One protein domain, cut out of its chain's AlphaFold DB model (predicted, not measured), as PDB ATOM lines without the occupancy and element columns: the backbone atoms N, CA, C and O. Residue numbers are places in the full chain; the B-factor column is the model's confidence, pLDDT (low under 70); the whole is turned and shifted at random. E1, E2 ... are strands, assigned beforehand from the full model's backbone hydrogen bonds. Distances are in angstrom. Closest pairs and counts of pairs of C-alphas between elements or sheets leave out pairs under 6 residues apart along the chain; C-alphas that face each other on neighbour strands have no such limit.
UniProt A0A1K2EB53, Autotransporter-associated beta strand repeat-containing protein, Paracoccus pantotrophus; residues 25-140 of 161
ATOM      1  N   SER A  25     215.534 189.232 156.609       84.00
ATOM      2  CA  SER A  25     216.518 190.321 156.650       84.00
ATOM      3  C   SER A  25     216.119 191.538 155.805       84.00
ATOM      4  O   SER A  25     216.595 192.647 156.054       84.00
ATOM      5  N   PHE A  26     215.242 191.352 154.816       81.25
ATOM      6  CA  PHE A  26     214.695 192.439 154.013       81.25
ATOM      7  C   PHE A  26     213.543 193.148 154.727       81.25
ATOM      8  O   PHE A  26     212.812 192.570 155.526       81.25
ATOM      9  N   ALA A  27     213.372 194.439 154.433       73.88
ATOM     10  CA  ALA A  27     212.299 195.230 155.021       73.88
ATOM     11  C   ALA A  27     210.922 194.686 154.592       73.88
ATOM     12  O   ALA A  27     210.515 194.896 153.448       73.88
ATOM     13  N   THR A  28     210.203 194.073 155.539       70.81
ATOM     14  CA  THR A  28     208.921 193.355 155.368       70.81
ATOM     15  C   THR A  28     207.826 194.155 154.661       70.81
ATOM     16  O   THR A  28     207.014 193.582 153.954       70.81
ATOM     17  N   LEU A  29     207.823 195.484 154.804       69.69
ATOM     18  CA  LEU A  29     206.870 196.393 154.143       69.69
ATOM     19  C   LEU A  29     207.559 197.425 153.239       69.69
ATOM     20  O   LEU A  29     206.948 198.398 152.804       69.69
ATOM     21  N   GLY A  30     208.859 197.268 152.989       80.50
ATOM     22  CA  GLY A  30     209.574 198.144 152.069       80.50
ATOM     23  C   GLY A  30     209.239 197.787 150.626       80.50
ATOM     24  O   GLY A  30     209.201 196.610 150.291       80.50
ATOM     25  N   ALA A  31     209.055 198.785 149.765       85.00
ATOM     26  CA  ALA A  31     209.100 198.566 148.323       85.00
ATOM     27  C   ALA A  31     210.544 198.254 147.894       85.00
ATOM     28  O   ALA A  31     211.474 198.944 148.318       85.00
ATOM     29  N   HIS A  32     210.737 197.247 147.049       89.19
ATOM     30  CA  HIS A  32     212.040 196.883 146.491       89.19
ATOM     31  C   HIS A  32     212.024 197.131 144.990       89.19
ATOM     32  O   HIS A  32     211.249 196.524 144.248       89.19
ATOM     33  N   ALA A  33     212.873 198.058 144.554       91.56
ATOM     34  CA  ALA A  33     213.117 198.332 143.147       91.56
ATOM     35  C   ALA A  33     214.458 197.704 142.756       91.56
ATOM     36  O   ALA A  33     215.513 198.098 143.269       91.56
ATOM     37  N   VAL A  34     214.402 196.702 141.880       92.38
ATOM     38  CA  VAL A  34     215.575 196.017 141.334       92.38
ATOM     39  C   VAL A  34     215.770 196.523 139.910       92.38
ATOM     40  O   VAL A  34     215.108 196.068 138.974       92.38
ATOM     41  N   ASP A  35     216.630 197.523 139.749       91.75
ATOM     42  CA  ASP A  35     216.855 198.150 138.450       91.75
ATOM     43  C   ASP A  35     217.578 197.191 137.495       91.75
ATOM     44  O   ASP A  35     218.251 196.246 137.907       91.75
ATOM     45  N   ALA A  36     217.458 197.440 136.190       91.00
ATOM     46  CA  ALA A  36     218.143 196.639 135.183       91.00
ATOM     47  C   ALA A  36     219.662 196.575 135.451       91.00
ATOM     48  O   ALA A  36     220.325 197.601 135.633       91.00
ATOM     49  N   GLY A  37     220.212 195.358 135.448       88.12
ATOM     50  CA  GLY A  37     221.620 195.090 135.764       88.12
ATOM     51  C   GLY A  37     221.943 195.014 137.261       88.12
ATOM     52  O   GLY A  37     223.114 194.900 137.616       88.12
ATOM     53  N   ALA A  38     220.940 195.086 138.135       91.75
ATOM     54  CA  ALA A  38     221.071 194.823 139.561       91.75
ATOM     55  C   ALA A  38     220.481 193.455 139.927       91.75
ATOM     56  O   ALA A  38     219.693 192.899 139.161       91.75
ATOM     57  N   SER A  39     220.839 192.926 141.102       91.81
ATOM     58  CA  SER A  39     220.288 191.654 141.579       91.81
ATOM     59  C   SER A  39     219.779 191.719 143.016       91.81
ATOM     60  O   SER A  39     220.391 192.349 143.881       91.81
ATOM     61  N   LEU A  40     218.671 191.028 143.269       92.88
ATOM     62  CA  LEU A  40     218.175 190.680 144.594       92.88
ATOM     63  C   LEU A  40     218.390 189.179 144.801       92.88
ATOM     64  O   LEU A  40     217.781 188.362 144.120       92.88
ATOM     65  N   ASP A  41     219.276 188.812 145.714       93.62
ATOM     66  CA  ASP A  41     219.631 187.424 145.996       93.62
ATOM     67  C   ASP A  41     219.143 187.034 147.394       93.62
ATOM     68  O   ASP A  41     219.530 187.636 148.396       93.62
ATOM     69  N   LEU A  42     218.264 186.041 147.476       94.56
ATOM     70  CA  LEU A  42     217.724 185.550 148.742       94.56
ATOM     71  C   LEU A  42     218.693 184.608 149.465       94.56
ATOM     72  O   LEU A  42     218.447 184.279 150.621       94.56
ATOM     73  N   ASP A  43     219.760 184.147 148.809       93.62
ATOM     74  CA  ASP A  43     220.731 183.181 149.339       93.62
ATOM     75  C   ASP A  43     220.084 181.894 149.893       93.62
ATOM     76  O   ASP A  43     220.641 181.196 150.734       93.62
ATOM     77  N   GLY A  44     218.870 181.572 149.429       93.44
ATOM     78  CA  GLY A  44     218.081 180.449 149.926       93.44
ATOM     79  C   GLY A  44     217.278 180.712 151.206       93.44
ATOM     80  O   GLY A  44     216.675 179.776 151.723       93.44
ATOM     81  N   PHE A  45     217.240 181.944 151.711       95.12
ATOM     82  CA  PHE A  45     216.444 182.324 152.877       95.12
ATOM     83  C   PHE A  45     215.089 182.905 152.490       95.12
ATOM     84  O   PHE A  45     215.001 183.730 151.583       95.12
ATOM     85  N   ASP A  46     214.055 182.578 153.262       95.94
ATOM     86  CA  ASP A  46     212.733 183.181 153.093       95.94
ATOM     87  C   ASP A  46     212.766 184.683 153.388       95.94
ATOM     88  O   ASP A  46     213.290 185.126 154.418       95.94
ATOM     89  N   GLN A  47     212.189 185.478 152.492       95.19
ATOM     90  CA  GLN A  47     212.095 186.926 152.636       95.19
ATOM     91  C   GLN A  47     210.670 187.392 152.400       95.19
ATOM     92  O   GLN A  47     209.983 186.922 151.499       95.19
ATOM     93  N   THR A  48     210.263 188.392 153.169       94.62
ATOM     94  CA  THR A  48     209.015 189.119 152.951       94.62
ATOM     95  C   THR A  48     209.348 190.563 152.624       94.62
ATOM     96  O   THR A  48     210.214 191.158 153.268       94.62
ATOM     97  N   ILE A  49     208.676 191.121 151.624       92.88
ATOM     98  CA  ILE A  49     208.847 192.497 151.170       92.88
ATOM     99  C   ILE A  49     207.488 193.147 150.886       92.88
ATOM    100  O   ILE A  49     206.506 192.467 150.595       92.88
ATOM    101  N   GLY A  50     207.436 194.479 150.931       93.00
ATOM    102  CA  GLY A  50     206.204 195.227 150.670       93.00
ATOM    103  C   GLY A  50     205.753 195.091 149.219       93.00
ATOM    104  O   GLY A  50     204.614 194.719 148.961       93.00
ATOM    105  N   SER A  51     206.659 195.328 148.274       93.94
ATOM    106  CA  SER A  51     206.405 195.156 146.842       93.94
ATOM    107  C   SER A  51     207.698 194.946 146.058       93.94
ATOM    108  O   SER A  51     208.778 195.313 146.524       93.94
ATOM    109  N   LEU A  52     207.589 194.357 144.863       95.12
ATOM    110  CA  LEU A  52     208.698 194.105 143.941       95.12
ATOM    111  C   LEU A  52     208.464 194.857 142.630       95.12
ATOM    112  O   LEU A  52     207.418 194.707 142.007       95.12
ATOM    113  N   SER A  53     209.446 195.633 142.181       94.94
ATOM    114  CA  SER A  53     209.385 196.342 140.901       94.94
ATOM    115  C   SER A  53     210.751 196.425 140.228       94.94
ATOM    116  O   SER A  53     211.780 196.170 140.855       94.94
ATOM    117  N   GLY A  54     210.764 196.786 138.945       93.62
ATOM    118  CA  GLY A  54     211.994 196.992 138.178       93.62
ATOM    119  C   GLY A  54     212.216 195.931 137.104       93.62
ATOM    120  O   GLY A  54     211.261 195.328 136.619       93.62
ATOM    121  N   ALA A  55     213.466 195.759 136.680       93.00
ATOM    122  CA  ALA A  55     213.845 194.933 135.531       93.00
ATOM    123  C   ALA A  55     215.196 194.208 135.697       93.00
ATOM    124  O   ALA A  55     215.794 193.792 134.706       93.00
ATOM    125  N   GLY A  56     215.721 194.120 136.921       93.19
ATOM    126  CA  GLY A  56     216.918 193.336 137.240       93.19
ATOM    127  C   GLY A  56     216.610 191.872 137.549       93.19
ATOM    128  O   GLY A  56     215.553 191.363 137.196       93.19
ATOM    129  N   ASP A  57     217.520 191.188 138.231       94.19
ATOM    130  CA  ASP A  57     217.395 189.752 138.500       94.19
ATOM    131  C   ASP A  57     216.998 189.470 139.951       94.19
ATOM    132  O   ASP A  57     217.527 190.079 140.882       94.19
ATOM    133  N   VAL A  58     216.112 188.497 140.164       95.31
ATOM    134  CA  VAL A  58     215.829 187.928 141.490       95.31
ATOM    135  C   VAL A  58     216.288 186.473 141.511       95.31
ATOM    136  O   VAL A  58     215.842 185.653 140.706       95.31
ATOM    137  N   THR A  59     217.178 186.139 142.443       95.69
ATOM    138  CA  THR A  59     217.658 184.769 142.666       95.69
ATOM    139  C   THR A  59     217.116 184.261 143.993       95.69
ATOM    140  O   THR A  59     217.480 184.769 145.049       95.69
ATOM    141  N   LEU A  60     216.235 183.262 143.946       95.94
ATOM    142  CA  LEU A  60     215.576 182.717 145.135       95.94
ATOM    143  C   LEU A  60     216.480 181.749 145.918       95.94
ATOM    144  O   LEU A  60     216.335 181.586 147.131       95.94
ATOM    145  N   GLY A  61     217.408 181.068 145.236       95.19
ATOM    146  CA  GLY A  61     218.017 179.859 145.791       95.19
ATOM    147  C   GLY A  61     216.913 178.848 146.109       95.19
ATOM    148  O   GLY A  61     216.064 178.607 145.257       95.19
ATOM    149  N   GLN A  62     216.897 178.321 147.334       94.81
ATOM    150  CA  GLN A  62     215.810 177.488 147.876       94.81
ATOM    151  C   GLN A  62     214.734 178.292 148.643       94.81
ATOM    152  O   GLN A  62     213.778 177.695 149.127       94.81
ATOM    153  N   GLY A  63     214.907 179.607 148.803       95.94
ATOM    154  CA  GLY A  63     214.092 180.437 149.689       95.94
ATOM    155  C   GLY A  63     212.818 180.943 149.026       95.94
ATOM    156  O   GLY A  63     212.740 181.072 147.806       95.94
ATOM    157  N   THR A  64     211.818 181.263 149.835       96.88
ATOM    158  CA  THR A  64     210.540 181.801 149.369       96.88
ATOM    159  C   THR A  64     210.549 183.322 149.405       96.88
ATOM    160  O   THR A  64     210.859 183.924 150.436       96.88
ATOM    161  N   LEU A  65     210.173 183.962 148.295       96.44
ATOM    162  CA  LEU A  65     209.915 185.400 148.273       96.44
ATOM    163  C   LEU A  65     208.422 185.673 148.455       96.44
ATOM    164  O   LEU A  65     207.628 185.383 147.563       96.44
ATOM    165  N   THR A  66     208.052 186.304 149.564       96.88
ATOM    166  CA  THR A  66     206.716 186.864 149.782       96.88
ATOM    167  C   THR A  66     206.713 188.350 149.441       96.88
ATOM    168  O   THR A  66     207.521 189.111 149.972       96.88
ATOM    169  N   THR A  67     205.817 188.783 148.555       96.38
ATOM    170  CA  THR A  67     205.730 190.177 148.095       96.38
ATOM    171  C   THR A  67     204.287 190.633 147.892       96.38
ATOM    172  O   THR A  67     203.388 189.822 147.665       96.38
ATOM    173  N   GLY A  68     204.065 191.946 147.926       95.69
ATOM    174  CA  GLY A  68     202.753 192.574 147.750       95.69
ATOM    175  C   GLY A  68     202.064 192.954 149.062       95.69
ATOM    176  O   GLY A  68     200.944 193.463 149.028       95.69
ATOM    177  N   GLY A  69     202.728 192.767 150.209       93.50
ATOM    178  CA  GLY A  69     202.209 193.125 151.531       93.50
ATOM    179  C   GLY A  69     201.881 194.615 151.704       93.50
ATOM    180  O   GLY A  69     201.085 194.962 152.575       93.50
ATOM    181  N   ASP A  70     202.427 195.502 150.860       92.88
ATOM    182  CA  ASP A  70     202.059 196.927 150.846       92.88
ATOM    183  C   ASP A  70     200.770 197.235 150.052       92.88
ATOM    184  O   ASP A  70     200.259 198.354 150.112       92.88
ATOM    185  N   GLY A  71     200.220 196.243 149.341       94.06
ATOM    186  CA  GLY A  71     198.971 196.341 148.586       94.06
ATOM    187  C   GLY A  71     199.050 197.137 147.281       94.06
ATOM    188  O   GLY A  71     198.007 197.373 146.675       94.06
ATOM    189  N   SER A  72     200.241 197.548 146.843       94.75
ATOM    190  CA  SER A  72     200.422 198.357 145.633       94.75
ATOM    191  C   SER A  72     200.378 197.519 144.356       94.75
ATOM    192  O   SER A  72     200.801 196.362 144.332       94.75
ATOM    193  N   ASP A  73     199.947 198.143 143.260       96.88
ATOM    194  CA  ASP A  73     200.146 197.600 141.918       96.88
ATOM    195  C   ASP A  73     201.598 197.821 141.478       96.88
ATOM    196  O   ASP A  73     202.110 198.943 141.503       96.88
ATOM    197  N   THR A  74     202.273 196.751 141.062       96.00
ATOM    198  CA  THR A  74     203.682 196.772 140.666       96.00
ATOM    199  C   THR A  74     203.953 195.940 139.423       96.00
ATOM    200  O   THR A  74     203.285 194.947 139.144       96.00
ATOM    201  N   GLY A  75     204.955 196.373 138.656       94.25
ATOM    202  CA  GLY A  75     205.460 195.662 137.490       94.25
ATOM    203  C   GLY A  75     206.919 195.273 137.678       94.25
ATOM    204  O   GLY A  75     207.757 196.118 138.010       94.25
ATOM    205  N   PHE A  76     207.210 194.003 137.424       94.44
ATOM    206  CA  PHE A  76     208.546 193.437 137.404       94.44
ATOM    207  C   PHE A  76     208.820 192.821 136.026       94.44
ATOM    208  O   PHE A  76     208.277 191.781 135.653       94.44
ATOM    209  N   GLY A  77     209.655 193.505 135.247       92.38
ATOM    210  CA  GLY A  77     210.130 193.063 133.934       92.38
ATOM    211  C   GLY A  77     211.474 192.352 133.980       92.38
ATOM    212  O   GLY A  77     212.141 192.248 132.957       92.38
ATOM    213  N   GLY A  78     211.887 191.926 135.169       92.19
ATOM    214  CA  GLY A  78     213.099 191.165 135.413       92.19
ATOM    215  C   GLY A  78     212.834 189.667 135.520       92.19
ATOM    216  O   GLY A  78     211.679 189.239 135.582       92.19
ATOM    217  N   THR A  79     213.892 188.862 135.574       92.56
ATOM    218  CA  THR A  79     213.761 187.406 135.714       92.56
ATOM    219  C   THR A  79     213.840 186.986 137.178       92.56
ATOM    220  O   THR A  79     214.780 187.334 137.892       92.56
ATOM    221  N   ILE A  80     212.870 186.182 137.616       94.62
ATOM    222  CA  ILE A  80     212.927 185.418 138.866       94.62
ATOM    223  C   ILE A  80     213.415 183.999 138.543       94.62
ATOM    224  O   ILE A  80     212.895 183.341 137.634       94.62
ATOM    225  N   SER A  81     214.425 183.530 139.276       94.81
ATOM    226  CA  SER A  81     215.081 182.234 139.061       94.81
ATOM    227  C   SER A  81     215.406 181.516 140.376       94.81
ATOM    228  O   SER A  81     215.432 182.128 141.444       94.81
ATOM    229  N   GLY A  82     215.676 180.211 140.293       94.38
ATOM    230  CA  GLY A  82     215.981 179.351 141.441       94.38
ATOM    231  C   GLY A  82     214.939 178.256 141.649       94.38
ATOM    232  O   GLY A  82     214.074 178.026 140.814       94.38
ATOM    233  N   THR A  83     215.030 177.551 142.761       94.50
ATOM    234  CA  THR A  83     214.151 176.423 143.112       94.50
ATOM    235  C   THR A  83     213.175 176.769 144.230       94.50
ATOM    236  O   THR A  83     212.278 175.983 144.519       94.50
ATOM    237  N   GLY A  84     213.354 177.929 144.860       94.94
ATOM    238  CA  GLY A  84     212.474 178.478 145.876       94.94
ATOM    239  C   GLY A  84     211.134 178.973 145.331       94.94
ATOM    240  O   GLY A  84     210.908 179.026 144.116       94.94
ATOM    241  N   GLY A  85     210.236 179.305 146.257       96.00
ATOM    242  CA  GLY A  85     208.853 179.666 145.961       96.00
ATOM    243  C   GLY A  85     208.603 181.166 145.809       96.00
ATOM    244  O   GLY A  85     209.421 182.011 146.184       96.00
ATOM    245  N   LEU A  86     207.419 181.495 145.296       96.62
ATOM    246  CA  LEU A  86     206.906 182.859 145.195       96.62
ATOM    247  C   LEU A  86     205.525 182.945 145.849       96.62
ATOM    248  O   LEU A  86     204.592 182.255 145.443       96.62
ATOM    249  N   VAL A  87     205.373 183.849 146.812       97.44
ATOM    250  CA  VAL A  87     204.080 184.172 147.418       97.44
ATOM    251  C   VAL A  87     203.694 185.598 147.051       97.44
ATOM    252  O   VAL A  87     204.391 186.557 147.390       97.44
ATOM    253  N   LYS A  88     202.555 185.750 146.377       97.19
ATOM    254  CA  LYS A  88     201.922 187.045 146.130       97.19
ATOM    255  C   LYS A  88     200.800 187.256 147.140       97.19
ATOM    256  O   LYS A  88     199.805 186.536 147.132       97.19
ATOM    257  N   GLU A  89     200.944 188.273 147.977       95.88
ATOM    258  CA  GLU A  89     199.958 188.667 148.984       95.88
ATOM    259  C   GLU A  89     199.487 190.114 148.789       95.88
ATOM    260  O   GLU A  89     199.936 190.816 147.880       95.88
ATOM    261  N   GLY A  90     198.540 190.551 149.621       95.69
ATOM    262  CA  GLY A  90     197.935 191.880 149.534       95.69
ATOM    263  C   GLY A  90     196.997 192.060 148.336       95.69
ATOM    264  O   GLY A  90     196.953 191.251 147.414       95.69
ATOM    265  N   GLY A  91     196.203 193.133 148.360       96.38
ATOM    266  CA  GLY A  91     195.120 193.351 147.389       96.38
ATOM    267  C   GLY A  91     195.554 193.824 145.996       96.38
ATOM    268  O   GLY A  91     194.745 193.768 145.075       96.38
ATOM    269  N   GLY A  92     196.799 194.284 145.839       96.81
ATOM    270  CA  GLY A  92     197.313 194.834 144.582       96.81
ATOM    271  C   GLY A  92     197.677 193.781 143.533       96.81
ATOM    272  O   GLY A  92     197.602 192.568 143.766       96.81
ATOM    273  N   THR A  93     198.125 194.261 142.381       97.06
ATOM    274  CA  THR A  93     198.545 193.471 141.220       97.06
ATOM    275  C   THR A  93     200.065 193.395 141.134       97.06
ATOM    276  O   THR A  93     200.734 194.422 141.132       97.06
ATOM    277  N   LEU A  94     200.623 192.194 140.994       96.38
ATOM    278  CA  LEU A  94     202.009 192.004 140.565       96.38
ATOM    279  C   LEU A  94     202.016 191.545 139.109       96.38
ATOM    280  O   LEU A  94     201.522 190.461 138.808       96.38
ATOM    281  N   ILE A  95     202.580 192.357 138.219       94.50
ATOM    282  CA  ILE A  95     202.759 192.027 136.804       94.50
ATOM    283  C   ILE A  95     204.175 191.494 136.596       94.50
ATOM    284  O   ILE A  95     205.142 192.231 136.783       94.50
ATOM    285  N   LEU A  96     204.301 190.245 136.158       93.31
ATOM    286  CA  LEU A  96     205.556 189.644 135.721       93.31
ATOM    287  C   LEU A  96     205.605 189.644 134.191       93.31
ATOM    288  O   LEU A  96     204.925 188.844 133.544       93.31
ATOM    289  N   SER A  97     206.374 190.557 133.599       89.81
ATOM    290  CA  SER A  97     206.396 190.743 132.138       89.81
ATOM    291  C   SER A  97     207.548 190.032 131.424       89.81
ATOM    292  O   SER A  97     207.499 189.883 130.204       89.81
ATOM    293  N   ALA A  98     208.552 189.549 132.160       88.44
ATOM    294  CA  ALA A  98     209.626 188.717 131.621       88.44
ATOM    295  C   ALA A  98     209.367 187.216 131.825       88.44
ATOM    296  O   ALA A  98     208.430 186.799 132.505       88.44
ATOM    297  N   THR A  99     210.223 186.393 131.215       85.88
ATOM    298  CA  THR A  99     210.233 184.943 131.442       85.88
ATOM    299  C   THR A  99     210.803 184.649 132.824       85.88
ATOM    300  O   THR A  99     211.949 185.008 133.115       85.88
ATOM    301  N   ASN A 100     210.008 183.980 133.656       88.69
ATOM    302  CA  ASN A 100     210.409 183.541 134.989       88.69
ATOM    303  C   ASN A 100     210.702 182.040 134.959       88.69
ATOM    304  O   ASN A 100     209.932 181.259 134.400       88.69
ATOM    305  N   THR A 101     211.843 181.656 135.527       88.12
ATOM    306  CA  THR A 101     212.412 180.298 135.420       88.12
ATOM    307  C   THR A 101     212.527 179.598 136.766       88.12
ATOM    308  O   THR A 101     213.172 178.555 136.862       88.12
ATOM    309  N   HIS A 102     211.939 180.168 137.819       90.62
ATOM    310  CA  HIS A 102     211.942 179.506 139.110       90.62
ATOM    311  C   HIS A 102     211.043 178.264 139.093       90.62
ATOM    312  O   HIS A 102     210.023 178.237 138.410       90.62
ATOM    313  N   SER A 103     211.443 177.228 139.824       91.06
ATOM    314  CA  SER A 103     210.777 175.923 139.790       91.06
ATOM    315  C   SER A 103     210.001 175.586 141.066       91.06
ATOM    316  O   SER A 103     209.382 174.529 141.114       91.06
ATOM    317  N   GLY A 104     210.078 176.423 142.103       92.75
ATOM    318  CA  GLY A 104     209.347 176.215 143.352       92.75
ATOM    319  C   GLY A 104     207.880 176.629 143.269       92.75
ATOM    320  O   GLY A 104     207.425 177.154 142.250       92.75
ATOM    321  N   ASP A 105     207.162 176.396 144.364       95.06
ATOM    322  CA  ASP A 105     205.720 176.622 144.450       95.06
ATOM    323  C   ASP A 105     205.345 178.099 144.283       95.06
ATOM    324  O   ASP A 105     206.094 179.015 144.648       95.06
ATOM    325  N   ILE A 106     204.149 178.331 143.752       95.56
ATOM    326  CA  ILE A 106     203.549 179.655 143.617       95.56
ATOM    327  C   ILE A 106     202.257 179.685 144.409       95.56
ATOM    328  O   ILE A 106     201.323 178.947 144.115       95.56
ATOM    329  N   LEU A 107     202.169 180.610 145.356       96.81
ATOM    330  CA  LEU A 107     200.939 180.885 146.084       96.81
ATOM    331  C   LEU A 107     200.489 182.316 145.804       96.81
ATOM    332  O   LEU A 107     201.157 183.282 146.174       96.81
ATOM    333  N   VAL A 108     199.310 182.474 145.208       97.25
ATOM    334  CA  VAL A 108     198.635 183.776 145.138       97.25
ATOM    335  C   VAL A 108     197.671 183.858 146.314       97.25
ATOM    336  O   VAL A 108     196.491 183.528 146.204       97.25
ATOM    337  N   ALA A 109     198.181 184.276 147.469       97.31
ATOM    338  CA  ALA A 109     197.412 184.400 148.704       97.31
ATOM    339  C   ALA A 109     196.393 185.555 148.661       97.31
ATOM    340  O   ALA A 109     195.387 185.506 149.367       97.31
ATOM    341  N   GLY A 110     196.630 186.576 147.827       96.06
ATOM    342  CA  GLY A 110     195.694 187.680 147.617       96.06
ATOM    343  C   GLY A 110     195.995 188.534 146.383       96.06
ATOM    344  O   GLY A 110     197.125 188.583 145.884       96.06
ATOM    345  N   GLY A 111     194.964 189.243 145.915       97.25
ATOM    346  CA  GLY A 111     195.066 190.184 144.802       97.25
ATOM    347  C   GLY A 111     195.265 189.482 143.461       97.25
ATOM    348  O   GLY A 111     194.651 188.446 143.195       97.25
ATOM    349  N   VAL A 112     196.111 190.061 142.608       97.19
ATOM    350  CA  VAL A 112     196.338 189.562 141.245       97.19
ATOM    351  C   VAL A 112     197.819 189.265 141.020       97.19
ATOM    352  O   VAL A 112     198.676 190.118 141.261       97.19
ATOM    353  N   LEU A 113     198.119 188.071 140.514       95.19
ATOM    354  CA  LEU A 113     199.379 187.778 139.837       95.19
ATOM    355  C   LEU A 113     199.102 187.781 138.332       95.19
ATOM    356  O   LEU A 113     198.353 186.944 137.842       95.19
ATOM    357  N   GLN A 114     199.659 188.742 137.603       93.62
ATOM    358  CA  GLN A 114     199.477 188.894 136.161       93.62
ATOM    359  C   GLN A 114     200.757 188.480 135.438       93.62
ATOM    360  O   GLN A 114     201.836 188.989 135.729       93.62
ATOM    361  N   LEU A 115     200.636 187.595 134.457       90.44
ATOM    362  CA  LEU A 115     201.740 187.145 133.618       90.44
ATOM    363  C   LEU A 115     201.631 187.797 132.240       90.44
ATOM    364  O   LEU A 115     200.617 187.650 131.553       90.44
ATOM    365  N   GLY A 116     202.680 188.507 131.833       83.44
ATOM    366  CA  GLY A 116     202.712 189.278 130.591       83.44
ATOM    367  C   GLY A 116     201.991 190.630 130.676       83.44
ATOM    368  O   GLY A 116     201.132 190.859 131.530       83.44
ATOM    369  N   SER A 117     202.375 191.545 129.780       71.06
ATOM    370  CA  SER A 117     201.799 192.893 129.646       71.06
ATOM    371  C   SER A 117     201.963 193.438 128.214       71.06
ATOM    372  O   SER A 117     202.810 194.291 127.946       71.06
ATOM    373  N   GLY A 118     201.190 192.911 127.271       63.56
ATOM    374  CA  GLY A 118     201.268 193.166 125.826       63.56
ATOM    375  C   GLY A 118     202.114 192.150 125.043       63.56
ATOM    376  O   GLY A 118     202.378 192.342 123.857       63.56
ATOM    377  N   SER A 119     202.588 191.085 125.686       65.62
ATOM    378  CA  SER A 119     203.388 189.997 125.105       65.62
ATOM    379  C   SER A 119     203.166 188.739 125.932       65.62
ATOM    380  O   SER A 119     202.868 188.846 127.121       65.62
ATOM    381  N   ILE A 120     203.325 187.564 125.314       65.19
ATOM    382  CA  ILE A 120     203.143 186.279 125.997       65.19
ATOM    383  C   ILE A 120     204.137 186.208 127.163       65.19
ATOM    384  O   ILE A 120     205.339 186.030 126.957       65.19
ATOM    385  N   GLY A 121     203.630 186.370 128.384       64.75
ATOM    386  CA  GLY A 121     204.377 186.051 129.592       64.75
ATOM    387  C   GLY A 121     204.515 184.537 129.694       64.75
ATOM    388  O   GLY A 121     203.568 183.806 129.402       64.75
ATOM    389  N   THR A 122     205.686 184.053 130.097       69.81
ATOM    390  CA  THR A 122     205.872 182.631 130.394       69.81
ATOM    391  C   THR A 122     206.163 182.460 131.877       69.81
ATOM    392  O   THR A 122     207.006 183.147 132.457       69.81
ATOM    393  N   LEU A 123     205.420 181.542 132.485       70.00
ATOM    394  CA  LEU A 123     205.665 181.040 133.823       70.00
ATOM    395  C   LEU A 123     205.868 179.538 133.693       70.00
ATOM    396  O   LEU A 123     204.977 178.826 133.224       70.00
ATOM    397  N   MET A 124     207.049 179.065 134.073       73.56
ATOM    398  CA  MET A 124     207.290 177.639 134.214       73.56
ATOM    399  C   MET A 124     206.875 177.245 135.634       73.56
ATOM    400  O   MET A 124     207.444 177.741 136.596       73.56
ATOM    401  N   ILE A 125     205.858 176.395 135.764       73.25
ATOM    402  CA  ILE A 125     205.398 175.886 137.060       73.25
ATOM    403  C   ILE A 125     205.881 174.443 137.150       73.25
ATOM    404  O   ILE A 125     205.368 173.575 136.445       73.25
ATOM    405  N   ALA A 126     206.923 174.210 137.943       78.44
ATOM    406  CA  ALA A 126     207.424 172.862 138.206       78.44
ATOM    407  C   ALA A 126     206.970 172.325 139.576       78.44
ATOM    408  O   ALA A 126     206.881 171.109 139.730       78.44
ATOM    409  N   GLY A 127     206.680 173.217 140.529       84.75
ATOM    410  CA  GLY A 127     206.003 172.917 141.791       84.75
ATOM    411  C   GLY A 127     204.483 173.062 141.691       84.75
ATOM    412  O   GLY A 127     203.908 172.959 140.605       84.75
ATOM    413  N   ASP A 128     203.840 173.336 142.822       91.69
ATOM    414  CA  ASP A 128     202.401 173.586 142.888       91.69
ATOM    415  C   ASP A 128     202.067 175.060 142.608       91.69
ATOM    416  O   ASP A 128     202.845 175.976 142.880       91.69
ATOM    417  N   LEU A 129     200.872 175.298 142.064       92.94
ATOM    418  CA  LEU A 129     200.262 176.621 141.968       92.94
ATOM    419  C   LEU A 129     198.970 176.626 142.782       92.94
ATOM    420  O   LEU A 129     198.002 175.955 142.421       92.94
ATOM    421  N   GLU A 130     198.940 177.434 143.834       96.12
ATOM    422  CA  GLU A 130     197.787 177.600 144.710       96.12
ATOM    423  C   GLU A 130     197.215 179.023 144.619       96.12
ATOM    424  O   GLU A 130     197.931 180.026 144.561       96.12
ATOM    425  N   LEU A 131     195.884 179.109 144.613       96.31
ATOM    426  CA  LEU A 131     195.129 180.357 144.589       96.31
ATOM    427  C   LEU A 131     194.302 180.476 145.869       96.31
ATOM    428  O   LEU A 131     193.396 179.679 146.112       96.31
ATOM    429  N   GLY A 132     194.586 181.510 146.656       95.62
ATOM    430  CA  GLY A 132     193.775 181.899 147.804       95.62
ATOM    431  C   GLY A 132     192.378 182.389 147.405       95.62
ATOM    432  O   GLY A 132     192.074 182.671 146.243       95.62
ATOM    433  N   THR A 133     191.493 182.517 148.392       95.25
ATOM    434  CA  THR A 133     190.119 182.990 148.170       95.25
ATOM    435  C   THR A 133     190.101 184.413 147.610       95.25
ATOM    436  O   THR A 133     190.591 185.336 148.257       95.25
ATOM    437  N   GLY A 134     189.480 184.608 146.443       91.94
ATOM    438  CA  GLY A 134     189.384 185.923 145.794       91.94
ATOM    439  C   GLY A 134     190.648 186.363 145.048       91.94
ATOM    440  O   GLY A 134     190.662 187.462 144.499       91.94
ATOM    441  N   SER A 135     191.678 185.515 145.000       96.81
ATOM    442  CA  SER A 135     192.883 185.739 144.206       96.81
ATOM    443  C   SER A 135     192.650 185.469 142.723       96.81
ATOM    444  O   SER A 135     191.828 184.631 142.346       96.81
ATOM    445  N   VAL A 136     193.424 186.142 141.874       95.62
ATOM    446  CA  VAL A 136     193.384 185.963 140.418       95.62
ATOM    447  C   VAL A 136     194.786 185.681 139.887       95.62
ATOM    448  O   VAL A 136     195.729 186.415 140.178       95.62
ATOM    449  N   LEU A 137     194.901 184.648 139.053       92.50
ATOM    450  CA  LEU A 137     196.023 184.489 138.133       92.50
ATOM    451  C   LEU A 137     195.587 184.968 136.749       92.50
ATOM    452  O   LEU A 137     194.729 184.359 136.109       92.50
ATOM    453  N   GLY A 138     196.150 186.090 136.317       90.12
ATOM    454  CA  GLY A 138     195.915 186.672 135.006       90.12
ATOM    455  C   GLY A 138     196.985 186.236 134.011       90.12
ATOM    456  O   GLY A 138     198.170 186.186 134.337       90.12
ATOM    457  N   PHE A 139     196.570 185.953 132.781       85.50
ATOM    458  CA  PHE A 139     197.468 185.673 131.666       85.50
ATOM    459  C   PHE A 139     197.169 186.639 130.533       85.50
ATOM    460  O   PHE A 139     196.013 186.799 130.139       85.50
ATOM    461  N   ASP A 140     198.209 187.257 129.988       80.88
ATOM    462  CA  ASP A 140     198.124 187.891 128.684       80.88
ATOM    463  C   ASP A 140     198.497 186.877 127.595       80.88
ATOM    464  O   ASP A 140     199.628 186.392 127.526       80.88
TER     465      ASP A 140
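AT A GLANCE: This is residues 25 to 140 of the 161 residues of the protein "Autotransporter-associated beta strand repeat-containing protein" of Paracoccus pantotrophus (UniProt A0A1K2EB53). With little regular structure, the chain winds in stacked turns as a three-walled solenoid: one wall holds sheets E1 E3 and E6 E9 E11 E13, another sheet E2 E4 E7, the third sheet E5 E8 E10 E12. Of 116 printed residues, 44 are in 13 strands, in order E1 to E13, with no named helix: all strand, each sheet parallel. It is compact, radius of gyration of the C-alphas 12.4 A, spanning 30 by 26 by 25 A.

IN THESE COORDINATES: E1 is residues 31-34, C-alpha 31 at (209.100, 198.566, 148.323); E2 39-41; E3 51-54, 10.5 A long; E4 57-59; E5 65-67; E6 74-76; E7 79-81; E8 86-88; E9 93-96; E10 106-108; E11 112-115; E12 129-131; E13 136-139, C-alpha 139 at (197.468, 185.673, 131.666).

HOW THE PARTS SIT: N 32 of E1 and O 51 of E3 are within hydrogen-bond range, 2.8 A. The closest C-alphas of E3 and E6, Ser 53 and Phe 76, are 4.6 A apart.

THE WHOLE: The printed part has no cut. E11 to E12 is a long link. Residues 29 and 118 to 122 have pLDDT under 70.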